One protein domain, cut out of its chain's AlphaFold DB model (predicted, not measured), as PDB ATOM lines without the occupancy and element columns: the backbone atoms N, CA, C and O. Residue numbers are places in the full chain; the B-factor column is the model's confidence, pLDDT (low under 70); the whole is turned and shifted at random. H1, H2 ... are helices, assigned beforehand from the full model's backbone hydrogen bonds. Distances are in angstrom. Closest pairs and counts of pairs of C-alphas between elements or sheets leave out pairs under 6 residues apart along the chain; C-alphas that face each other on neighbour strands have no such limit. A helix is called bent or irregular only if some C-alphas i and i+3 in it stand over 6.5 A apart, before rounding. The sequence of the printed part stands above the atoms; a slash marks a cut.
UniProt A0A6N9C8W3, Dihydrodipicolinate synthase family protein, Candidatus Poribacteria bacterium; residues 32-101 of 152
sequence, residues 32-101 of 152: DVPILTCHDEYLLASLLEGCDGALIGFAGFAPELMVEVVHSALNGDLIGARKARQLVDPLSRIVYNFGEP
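This is residues 32 to 101 of the 152 residues of the protein "Dihydrodipicolinate synthase family protein" of Candidatus Poribacteria bacterium (UniProt A0A6N9C8W3). A kinked long helix, H3, and a shorter helix, H2, make a helical hairpin, and a short helix, H1, packs on the second half of H2, so that the centres of the three helices make a triangle. The first printed residues run along the long axis to one end, with residues 36 to 37 paired to residues 53 to 54 of the long link between H1 and H2, while H3 beyond its kink reaches toward the other end. The printed part has 70 residues with three named helices, in the order H1, H2, H3, and no named strand; the class is all helix. It is compact, with a radius of gyration of the C-alphas of 11.4 A, and only just elongated, with spans of 36 by 24 by 18 A.

H3, residues 78 to 96, is the longest helix. It touches H2, residues 63 to 74, at a steep tilt of 38 degrees, opposite ways; the closest C-alphas are those of Val 69 and Ala 81, 4.8 A apart. With the tight link of 3 residues between them, H2 and H3 form a helical hairpin. H1, residues 43 to 48, touches H2 at a shallow tilt of 21 degrees, the same way, and H2 touches H1 with residues 69 to 74 alone; the closest C-alphas are those of Leu 47 and Ala 73, 6.4 A apart. H1 and H3 are close but not clearly touching: their closest C-alphas, those of Leu 44 and Ala 81, are 7.4 A apart, and they run opposite ways at a shallow tilt of 29 degrees. In H1 and H2 every O i to N i+4 pair is within hydrogen-bond range; in H3 it is 13 of 15.

H3 has 19 residues and measures 24.0 A from C-alpha 78 at (229.435, 154.106, 226.884) to C-alpha 96 at (214.464, 149.681, 208.695). It has a kink of 48 degrees near residue 90 and is irregular, but only just: C-alphas 87 and 90 are 6.6 A apart. H2 has 12 residues and measures 16.3 A. H1 has 6 residues, measures 8.8 A and begins with C-alpha 43 at (225.982, 148.023, 216.319). Residues 36 to 37 pair with residues 53 to 54, parallel, in stretches too short to be named strands.

The two C-alphas farthest apart are those of Asp 32 and Ile 94, 37.2 A. The printed part has no cut. The link from H1 to H2, residues 49 to 62, is long, with its C-alphas 7 to 13 A from the mean of all C-alphas. The mean pLDDT of the printed part is 90.5, and the model's confidence is under 70 at residues 99 to 101.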
ATOM      1  N   ASP A  32     245.872 138.820 215.434       91.56
ATOM      2  CA  ASP A  32     246.158 140.149 214.883       91.56
ATOM      3  C   ASP A  32     245.181 140.581 213.779       91.56
ATOM      4  O   ASP A  32     245.269 141.704 213.285       91.56
ATOM      5  N   VAL A  33     244.260 139.708 213.354       92.12
ATOM      6  CA  VAL A  33     243.304 140.033 212.289       92.12
ATOM      7  C   VAL A  33     242.139 140.849 212.869       92.12
ATOM      8  O   VAL A  33     241.450 140.370 213.782       92.12
ATOM      9  N   PRO A  34     241.868 142.058 212.334       93.50
ATOM     10  CA  PRO A  34     240.700 142.837 212.728       93.50
ATOM     11  C   PRO A  34     239.401 142.144 212.321       93.50
ATOM     12  O   PRO A  34     239.293 141.642 211.199       93.50
ATOM     13  N   ILE A  35     238.404 142.174 213.199       94.19
ATOM     14  CA  ILE A  35     237.068 141.620 212.982       94.19
ATOM     15  C   ILE A  35     236.055 142.764 212.942       94.19
ATOM     16  O   ILE A  35     235.959 143.553 213.879       94.19
ATOM     17  N   LEU A  36     235.275 142.848 211.862       95.44
ATOM     18  CA  LEU A  36     234.306 143.928 211.654       95.44
ATOM     19  C   LEU A  36     232.870 143.431 211.844       95.44
ATOM     20  O   LEU A  36     232.497 142.394 211.295       95.44
ATOM     21  N   THR A  37     232.034 144.203 212.538       94.06
ATOM     22  CA  THR A  37     230.582 143.951 212.599       94.06
ATOM     23  C   THR A  37     229.869 144.432 211.333       94.06
ATOM     24  O   THR A  37     230.311 145.384 210.683       94.06
ATOM     25  N   CYS A  38     228.740 143.805 210.984       92.62
ATOM     26  CA  CYS A  38     227.795 144.333 209.996       92.62
ATOM     27  C   CYS A  38     226.374 144.547 210.531       92.62
ATOM     28  O   CYS A  38     225.439 144.643 209.735       92.62
ATOM     29  N   HIS A  39     226.190 144.546 211.849       89.94
ATOM     30  CA  HIS A  39     224.878 144.695 212.474       89.94
ATOM     31  C   HIS A  39     224.542 146.176 212.626       89.94
ATOM     32  O   HIS A  39     225.026 146.826 213.550       89.94
ATOM     33  N   ASP A  40     223.704 146.717 211.744       86.50
ATOM     34  CA  ASP A  40     223.197 148.087 211.888       86.50
ATOM     35  C   ASP A  40     222.305 148.185 213.150       86.50
ATOM     36  O   ASP A  40     222.393 149.120 213.947       86.50
ATOM     37  N   GLU A  41     221.483 147.158 213.367       78.94
ATOM     38  CA  GLU A  41     220.469 147.029 214.414       78.94
ATOM     39  C   GLU A  41     221.042 146.891 215.841       78.94
ATOM     40  O   GLU A  41     220.486 147.415 216.817       78.94
ATOM     41  N   TYR A  42     222.198 146.234 215.967       83.19
ATOM     42  CA  TYR A  42     222.860 145.938 217.243       83.19
ATOM     43  C   TYR A  42     224.304 146.454 217.292       83.19
ATOM     44  O   TYR A  42     225.100 145.953 218.086       83.19
ATOM     45  N   LEU A  43     224.627 147.483 216.498       90.81
ATOM     46  CA  LEU A  43     225.982 148.023 216.319       90.81
ATOM     47  C   LEU A  43     226.744 148.170 217.640       90.81
ATOM     48  O   LEU A  43     227.785 147.544 217.830       90.81
ATOM     49  N   LEU A  44     226.181 148.930 218.585       91.81
ATOM     50  CA  LEU A  44     226.811 149.170 219.884       91.81
ATOM     51  C   LEU A  44     227.071 147.871 220.660       91.81
ATOM     52  O   LEU A  44     228.126 147.735 221.258       91.81
ATOM     53  N   ALA A  45     226.142 146.912 220.635       90.31
ATOM     54  CA  ALA A  45     226.336 145.640 221.329       90.31
ATOM     55  C   ALA A  45     227.483 144.840 220.695       90.31
ATOM     56  O   ALA A  45     228.386 144.409 221.399       90.31
ATOM     57  N   SER A  46     227.508 144.722 219.363       91.38
ATOM     58  CA  SER A  46     228.571 143.992 218.659       91.38
ATOM     59  C   SER A  46     229.964 144.620 218.821       91.38
ATOM     60  O   SER A  46     230.958 143.900 218.886       91.38
ATOM     61  N   LEU A  47     230.048 145.951 218.941       93.75
ATOM     62  CA  LEU A  47     231.303 146.653 219.232       93.75
ATOM     63  C   LEU A  47     231.798 146.362 220.654       93.75
ATOM     64  O   LEU A  47     232.982 146.116 220.845       93.75
ATOM     65  N   LEU A  48     230.893 146.319 221.636       91.19
ATOM     66  CA  LEU A  48     231.248 146.021 223.027       91.19
ATOM     67  C   LEU A  48     231.666 144.565 223.255       91.19
ATOM     68  O   LEU A  48     232.473 144.303 224.139       91.19
ATOM     69  N   GLU A  49     231.161 143.632 222.450       88.81
ATOM     70  CA  GLU A  49     231.544 142.215 222.519       88.81
ATOM     71  C   GLU A  49     232.948 141.923 221.951       88.81
ATOM     72  O   GLU A  49     233.480 140.828 222.163       88.81
ATOM     73  N   GLY A  50     233.568 142.892 221.262       87.12
ATOM     74  CA  GLY A  50     234.966 142.812 220.825       87.12
ATOM     75  C   GLY A  50     235.223 143.047 219.335       87.12
ATOM     76  O   GLY A  50     236.314 142.731 218.871       87.12
ATOM     77  N   CYS A  51     234.262 143.567 218.560       92.75
ATOM     78  CA  CYS A  51     234.561 143.972 217.180       92.75
ATOM     79  C   CYS A  51     235.555 145.139 217.142       92.75
ATOM     80  O   CYS A  51     235.411 146.108 217.880       92.75
ATOM     81  N   ASP A  52     236.481 145.093 216.188       94.62
ATOM     82  CA  ASP A  52     237.518 146.109 215.968       94.62
ATOM     83  C   ASP A  52     237.011 147.309 215.137       94.62
ATOM     84  O   ASP A  52     237.702 148.310 214.951       94.62
ATOM     85  N   GLY A  53     235.795 147.214 214.599       94.69
ATOM     86  CA  GLY A  53     235.168 148.252 213.791       94.69
ATOM     87  C   GLY A  53     233.886 147.764 213.127       94.69
ATOM     88  O   GLY A  53     233.388 146.678 213.427       94.69
ATOM     89  N   ALA A  54     233.352 148.560 212.203       95.31
ATOM     90  CA  ALA A  54     232.070 148.292 211.563       95.31
ATOM     91  C   ALA A  54     232.132 148.475 210.041       95.31
ATOM     92  O   ALA A  54     232.602 149.494 209.541       95.31
ATOM     93  N   LEU A  55     231.595 147.498 209.310       94.31
ATOM     94  CA  LEU A  55     231.304 147.580 207.881       94.31
ATOM     95  C   LEU A  55     229.793 147.429 207.689       94.31
ATOM     96  O   LEU A  55     229.263 146.334 207.483       94.31
ATOM     97  N   ILE A  56     229.108 148.561 207.796       92.19
ATOM     98  CA  ILE A  56     227.658 148.651 207.968       92.19
ATOM     99  C   ILE A  56     227.007 149.477 206.857       92.19
ATOM    100  O   ILE A  56     227.607 150.416 206.329       92.19
ATOM    101  N   GLY A  57     225.780 149.114 206.478       89.88
ATOM    102  CA  GLY A  57     225.067 149.776 205.384       89.88
ATOM    103  C   GLY A  57     224.618 151.183 205.766       89.88
ATOM    104  O   GLY A  57     224.686 152.104 204.947       89.88
ATOM    105  N   PHE A  58     224.234 151.375 207.028       91.69
ATOM    106  CA  PHE A  58     223.700 152.636 207.526       91.69
ATOM    107  C   PHE A  58     224.719 153.784 207.514       91.69
ATOM    108  O   PHE A  58     224.339 154.951 207.405       91.69
ATOM    109  N   ALA A  59     226.021 153.478 207.519       92.31
ATOM    110  CA  ALA A  59     227.071 154.479 207.325       92.31
ATOM    111  C   ALA A  59     226.997 155.155 205.944       92.31
ATOM    112  O   ALA A  59     227.400 156.305 205.803       92.31
ATOM    113  N   GLY A  60     226.410 154.506 204.932       88.88
ATOM    114  CA  GLY A  60     226.112 155.155 203.652       88.88
ATOM    115  C   GLY A  60     225.025 156.235 203.755       88.88
ATOM    116  O   GLY A  60     224.955 157.128 202.909       88.88
ATOM    117  N   PHE A  61     224.184 156.175 204.791       90.88
ATOM    118  CA  PHE A  61     223.101 157.122 205.029       90.88
ATOM    119  C   PHE A  61     223.513 158.265 205.961       90.88
ATOM    120  O   PHE A  61     223.353 159.426 205.577       90.88
ATOM    121  N   ALA A  62     224.081 157.939 207.124       91.31
ATOM    122  CA  ALA A  62     224.474 158.892 208.164       91.31
ATOM    123  C   ALA A  62     225.915 158.629 208.657       91.31
ATOM    124  O   ALA A  62     226.101 158.158 209.784       91.31
ATOM    125  N   PRO A  63     226.941 158.878 207.819       92.50
ATOM    126  CA  PRO A  63     228.317 158.485 208.118       92.50
ATOM    127  C   PRO A  63     228.870 159.149 209.379       92.50
ATOM    128  O   PRO A  63     229.481 158.466 210.194       92.50
ATOM    129  N   GLU A  64     228.620 160.442 209.589       92.75
ATOM    130  CA  GLU A  64     229.169 161.196 210.722       92.75
ATOM    131  C   GLU A  64     228.656 160.656 212.066       92.75
ATOM    132  O   GLU A  64     229.439 160.441 212.989       92.75
ATOM    133  N   LEU A  65     227.357 160.347 212.150       92.38
ATOM    134  CA  LEU A  65     226.758 159.750 213.348       92.38
ATOM    135  C   LEU A  65     227.281 158.330 213.599       92.38
ATOM    136  O   LEU A  65     227.496 157.942 214.745       92.38
ATOM    137  N   MET A  66     227.490 157.539 212.540       94.50
ATOM    138  CA  MET A  66     228.048 156.189 212.676       94.50
ATOM    139  C   MET A  66     229.493 156.220 213.169       94.50
ATOM    140  O   MET A  66     229.857 155.421 214.029       94.50
ATOM    141  N   VAL A  67     230.297 157.158 212.663       95.31
ATOM    142  CA  VAL A  67     231.666 157.401 213.130       95.31
ATOM    143  C   VAL A  67     231.656 157.720 214.626       95.31
ATOM    144  O   VAL A  67     232.384 157.078 215.378       95.31
ATOM    145  N   GLU A  68     230.785 158.621 215.084       95.38
ATOM    146  CA  GLU A  68     230.672 158.967 216.508       95.38
ATOM    147  C   GLU A  68     230.330 157.747 217.381       95.38
ATOM    148  O   GLU A  68     231.028 157.473 218.357       95.38
ATOM    149  N   VAL A  69     229.322 156.951 216.994       94.94
ATOM    150  CA  VAL A  69     228.949 155.726 217.727       94.94
ATOM    151  C   VAL A  69     230.119 154.743 217.807       94.94
ATOM    152  O   VAL A  69     230.396 154.217 218.886       94.94
ATOM    153  N   VAL A  70     230.801 154.488 216.684       95.88
ATOM    154  CA  VAL A  70     231.915 153.531 216.614       95.88
ATOM    155  C   VAL A  70     233.087 154.001 217.470       95.88
ATOM    156  O   VAL A  70     233.575 153.232 218.294       95.88
ATOM    157  N   HIS A  71     233.513 155.257 217.333       96.25
ATOM    158  CA  HIS A  71     234.639 155.776 218.108       96.25
ATOM    159  C   HIS A  71     234.343 155.814 219.606       96.25
ATOM    160  O   HIS A  71     235.184 155.379 220.390       96.25
ATOM    161  N   SER A  72     233.159 156.273 220.024       95.94
ATOM    162  CA  SER A  72     232.794 156.251 221.442       95.94
ATOM    163  C   SER A  72     232.772 154.827 222.000       95.94
ATOM    164  O   SER A  72     233.295 154.600 223.088       95.94
ATOM    165  N   ALA A  73     232.237 153.854 221.255       95.25
ATOM    166  CA  ALA A  73     232.207 152.460 221.691       95.25
ATOM    167  C   ALA A  73     233.616 151.856 221.824       95.25
ATOM    168  O   ALA A  73     233.931 151.286 222.867       95.25
ATOM    169  N   LEU A  74     234.472 152.025 220.809       95.25
ATOM    170  CA  LEU A  74     235.842 151.495 220.811       95.25
ATOM    171  C   LEU A  74     236.737 152.164 221.866       95.25
ATOM    172  O   LEU A  74     237.645 151.530 222.393       95.25
ATOM    173  N   ASN A  75     236.451 153.418 222.225       95.56
ATOM    174  CA  ASN A  75     237.142 154.130 223.303       95.56
ATOM    175  C   ASN A  75     236.599 153.795 224.707       95.56
ATOM    176  O   ASN A  75     237.066 154.367 225.692       95.56
ATOM    177  N   GLY A  76     235.596 152.917 224.825       93.75
ATOM    178  CA  GLY A  76     234.954 152.582 226.100       93.75
ATOM    179  C   GLY A  76     234.035 153.675 226.664       93.75
ATOM    180  O   GLY A  76     233.544 153.548 227.788       93.75
ATOM    181  N   ASP A  77     233.749 154.735 225.903       96.31
ATOM    182  CA  ASP A  77     232.811 155.792 226.284       96.31
ATOM    183  C   ASP A  77     231.363 155.359 226.018       96.31
ATOM    184  O   ASP A  77     230.720 155.717 225.025       96.31
ATOM    185  N   LEU A  78     230.817 154.583 226.953       93.69
ATOM    186  CA  LEU A  78     229.435 154.106 226.884       93.69
ATOM    187  C   LEU A  78     228.403 155.237 226.928       93.69
ATOM    188  O   LEU A  78     227.302 155.085 226.394       93.69
ATOM    189  N   ILE A  79     228.720 156.355 227.585       95.81
ATOM    190  CA  ILE A  79     227.795 157.485 227.713       95.81
ATOM    191  C   ILE A  79     227.704 158.212 226.372       95.81
ATOM    192  O   ILE A  79     226.593 158.435 225.885       95.81
ATOM    193  N   GLY A  80     228.845 158.537 225.762       94.81
ATOM    194  CA  GLY A  80     228.912 159.117 224.423       94.81
ATOM    195  C   GLY A  80     228.286 158.202 223.380       94.81
ATOM    196  O   GLY A  80     227.406 158.636 222.642       94.81
ATOM    197  N   ALA A  81     228.602 156.905 223.407       93.56
ATOM    198  CA  ALA A  81     228.055 155.950 222.446       93.56
ATOM    199  C   ALA A  81     226.520 155.852 222.522       93.56
ATOM    200  O   ALA A  81     225.840 155.771 221.498       93.56
ATOM    201  N   ARG A  82     225.944 155.902 223.733       92.94
ATOM    202  CA  ARG A  82     224.485 155.932 223.926       92.94
ATOM    203  C   ARG A  82     223.863 157.238 223.439       92.94
ATOM    204  O   ARG A  82     222.804 157.185 222.821       92.94
ATOM    205  N   LYS A  83     224.500 158.386 223.686       94.19
ATOM    206  CA  LYS A  83     224.036 159.692 223.187       94.19
ATOM    207  C   LYS A  83     224.047 159.742 221.659       94.19
ATOM    208  O   LYS A  83     223.034 160.084 221.061       94.19
ATOM    209  N   ALA A  84     225.140 159.313 221.033       92.25
ATOM    210  CA  ALA A  84     225.242 159.228 219.582       92.25
ATOM    211  C   ALA A  84     224.172 158.281 219.008       92.25
ATOM    212  O   ALA A  84     223.460 158.626 218.064       92.25
ATOM    213  N   ARG A  85     223.951 157.121 219.647       91.31
ATOM    214  CA  ARG A  85     222.889 156.185 219.246       91.31
ATOM    215  C   ARG A  85     221.484 156.793 219.323       91.31
ATOM    216  O   ARG A  85     220.673 156.532 218.441       91.31
ATOM    217  N   GLN A  86     221.195 157.643 220.309       91.88
ATOM    218  CA  GLN A  86     219.893 158.321 220.403       91.88
ATOM    219  C   GLN A  86     219.598 159.219 219.193       91.88
ATOM    220  O   GLN A  86     218.435 159.368 218.825       91.88
ATOM    221  N   LEU A  87     220.627 159.782 218.550       90.94
ATOM    222  CA  LEU A  87     220.483 160.566 217.317       90.94
ATOM    223  C   LEU A  87     220.277 159.677 216.082       90.94
ATOM    224  O   LEU A  87     219.617 160.070 215.121       90.94
ATOM    225  N   VAL A  88     220.818 158.461 216.116       91.56
ATOM    226  CA  VAL A  88     220.714 157.461 215.046       91.56
ATOM    227  C   VAL A  88     219.346 156.788 215.030       91.56
ATOM    228  O   VAL A  88     218.796 156.543 213.958       91.56
ATOM    229  N   ASP A  89     218.784 156.479 216.197       90.62
ATOM    230  CA  ASP A  89     217.568 155.671 216.315       90.62
ATOM    231  C   ASP A  89     216.371 156.213 215.494       90.62
ATOM    232  O   ASP A  89     215.700 155.411 214.833       90.62
ATOM    233  N   PRO A  90     216.076 157.530 215.454       92.00
ATOM    234  CA  PRO A  90     215.003 158.061 214.615       92.00
ATOM    235  C   PRO A  90     215.247 157.829 213.119       92.00
ATOM    236  O   PRO A  90     214.333 157.423 212.404       92.00
ATOM    237  N   LEU A  91     216.486 158.009 212.657       91.94
ATOM    238  CA  LEU A  91     216.891 157.758 211.272       91.94
ATOM    239  C   LEU A  91     216.818 156.262 210.929       91.94
ATOM    240  O   LEU A  91     216.343 155.883 209.858       91.94
ATOM    241  N   SER A  92     217.226 155.400 211.860       90.12
ATOM    242  CA  SER A  92     217.137 153.943 211.729       90.12
ATOM    243  C   SER A  92     215.687 153.482 211.544       90.12
ATOM    244  O   SER A  92     215.393 152.672 210.664       90.12
ATOM    245  N   ARG A  93     214.736 154.078 212.275       89.75
ATOM    246  CA  ARG A  93     213.298 153.776 212.131       89.75
ATOM    247  C   ARG A  93     212.739 154.143 210.755       89.75
ATOM    248  O   ARG A  93     211.862 153.431 210.270       89.75
ATOM    249  N   ILE A  94     213.258 155.192 210.111       91.00
ATOM    250  CA  ILE A  94     212.881 155.574 208.736       91.00
ATOM    251  C   ILE A  94     213.339 154.511 207.730       91.00
ATOM    252  O   ILE A  94     212.625 154.194 206.780       91.00
ATOM    253  N   VAL A  95     214.530 153.950 207.939       89.25
ATOM    254  CA  VAL A  95     215.181 153.031 206.997       89.25
ATOM    255  C   VAL A  95     214.712 151.586 207.170       89.25
ATOM    256  O   VAL A  95     214.362 150.920 206.190       89.25
ATOM    257  N   TYR A  96     214.698 151.094 208.405       83.56
ATOM    258  CA  TYR A  96     214.464 149.681 208.695       83.56
ATOM    259  C   TYR A  96     213.017 149.386 209.096       83.56
ATOM    260  O   TYR A  96     212.546 148.280 208.855       83.56
ATOM    261  N   ASN A  97     212.282 150.356 209.662       79.31
ATOM    262  CA  ASN A  97     210.900 150.174 210.136       79.31
ATOM    263  C   ASN A  97     210.729 148.889 210.989       79.31
ATOM    264  O   ASN A  97     209.766 148.147 210.814       79.31
ATOM    265  N   PHE A  98     211.694 148.618 211.879       70.94
ATOM    266  CA  PHE A  98     211.793 147.410 212.721       70.94
ATOM    267  C   PHE A  98     211.948 146.068 211.977       70.94
ATOM    268  O   PHE A  98     211.856 145.017 212.605       70.94
ATOM    269  N   GLY A  99     212.184 146.082 210.664       65.94
ATOM    270  CA  GLY A  99     212.550 144.904 209.880       65.94
ATOM    271  C   GLY A  99     214.063 144.752 209.711       65.94
ATOM    272  O   GLY A  99     214.833 145.668 209.994       65.94
ATOM    273  N   GLU A 100     214.480 143.595 209.200       61.66
ATOM    274  CA  GLU A 100     215.882 143.310 208.879       61.66
ATOM    275  C   GLU A 100     216.416 144.201 207.735       61.66
ATOM    276  O   GLU A 100     215.654 144.570 206.827       61.66
ATOM    277  N   PRO A 101     217.731 144.503 207.709       66.62
ATOM    278  CA  PRO A 101     218.383 145.149 206.573       66.62
ATOM    279  C   PRO A 101     218.136 144.384 205.261       66.62
ATOM    280  O   PRO A 101     218.671 143.300 205.031       66.62
TER     281      PRO A 101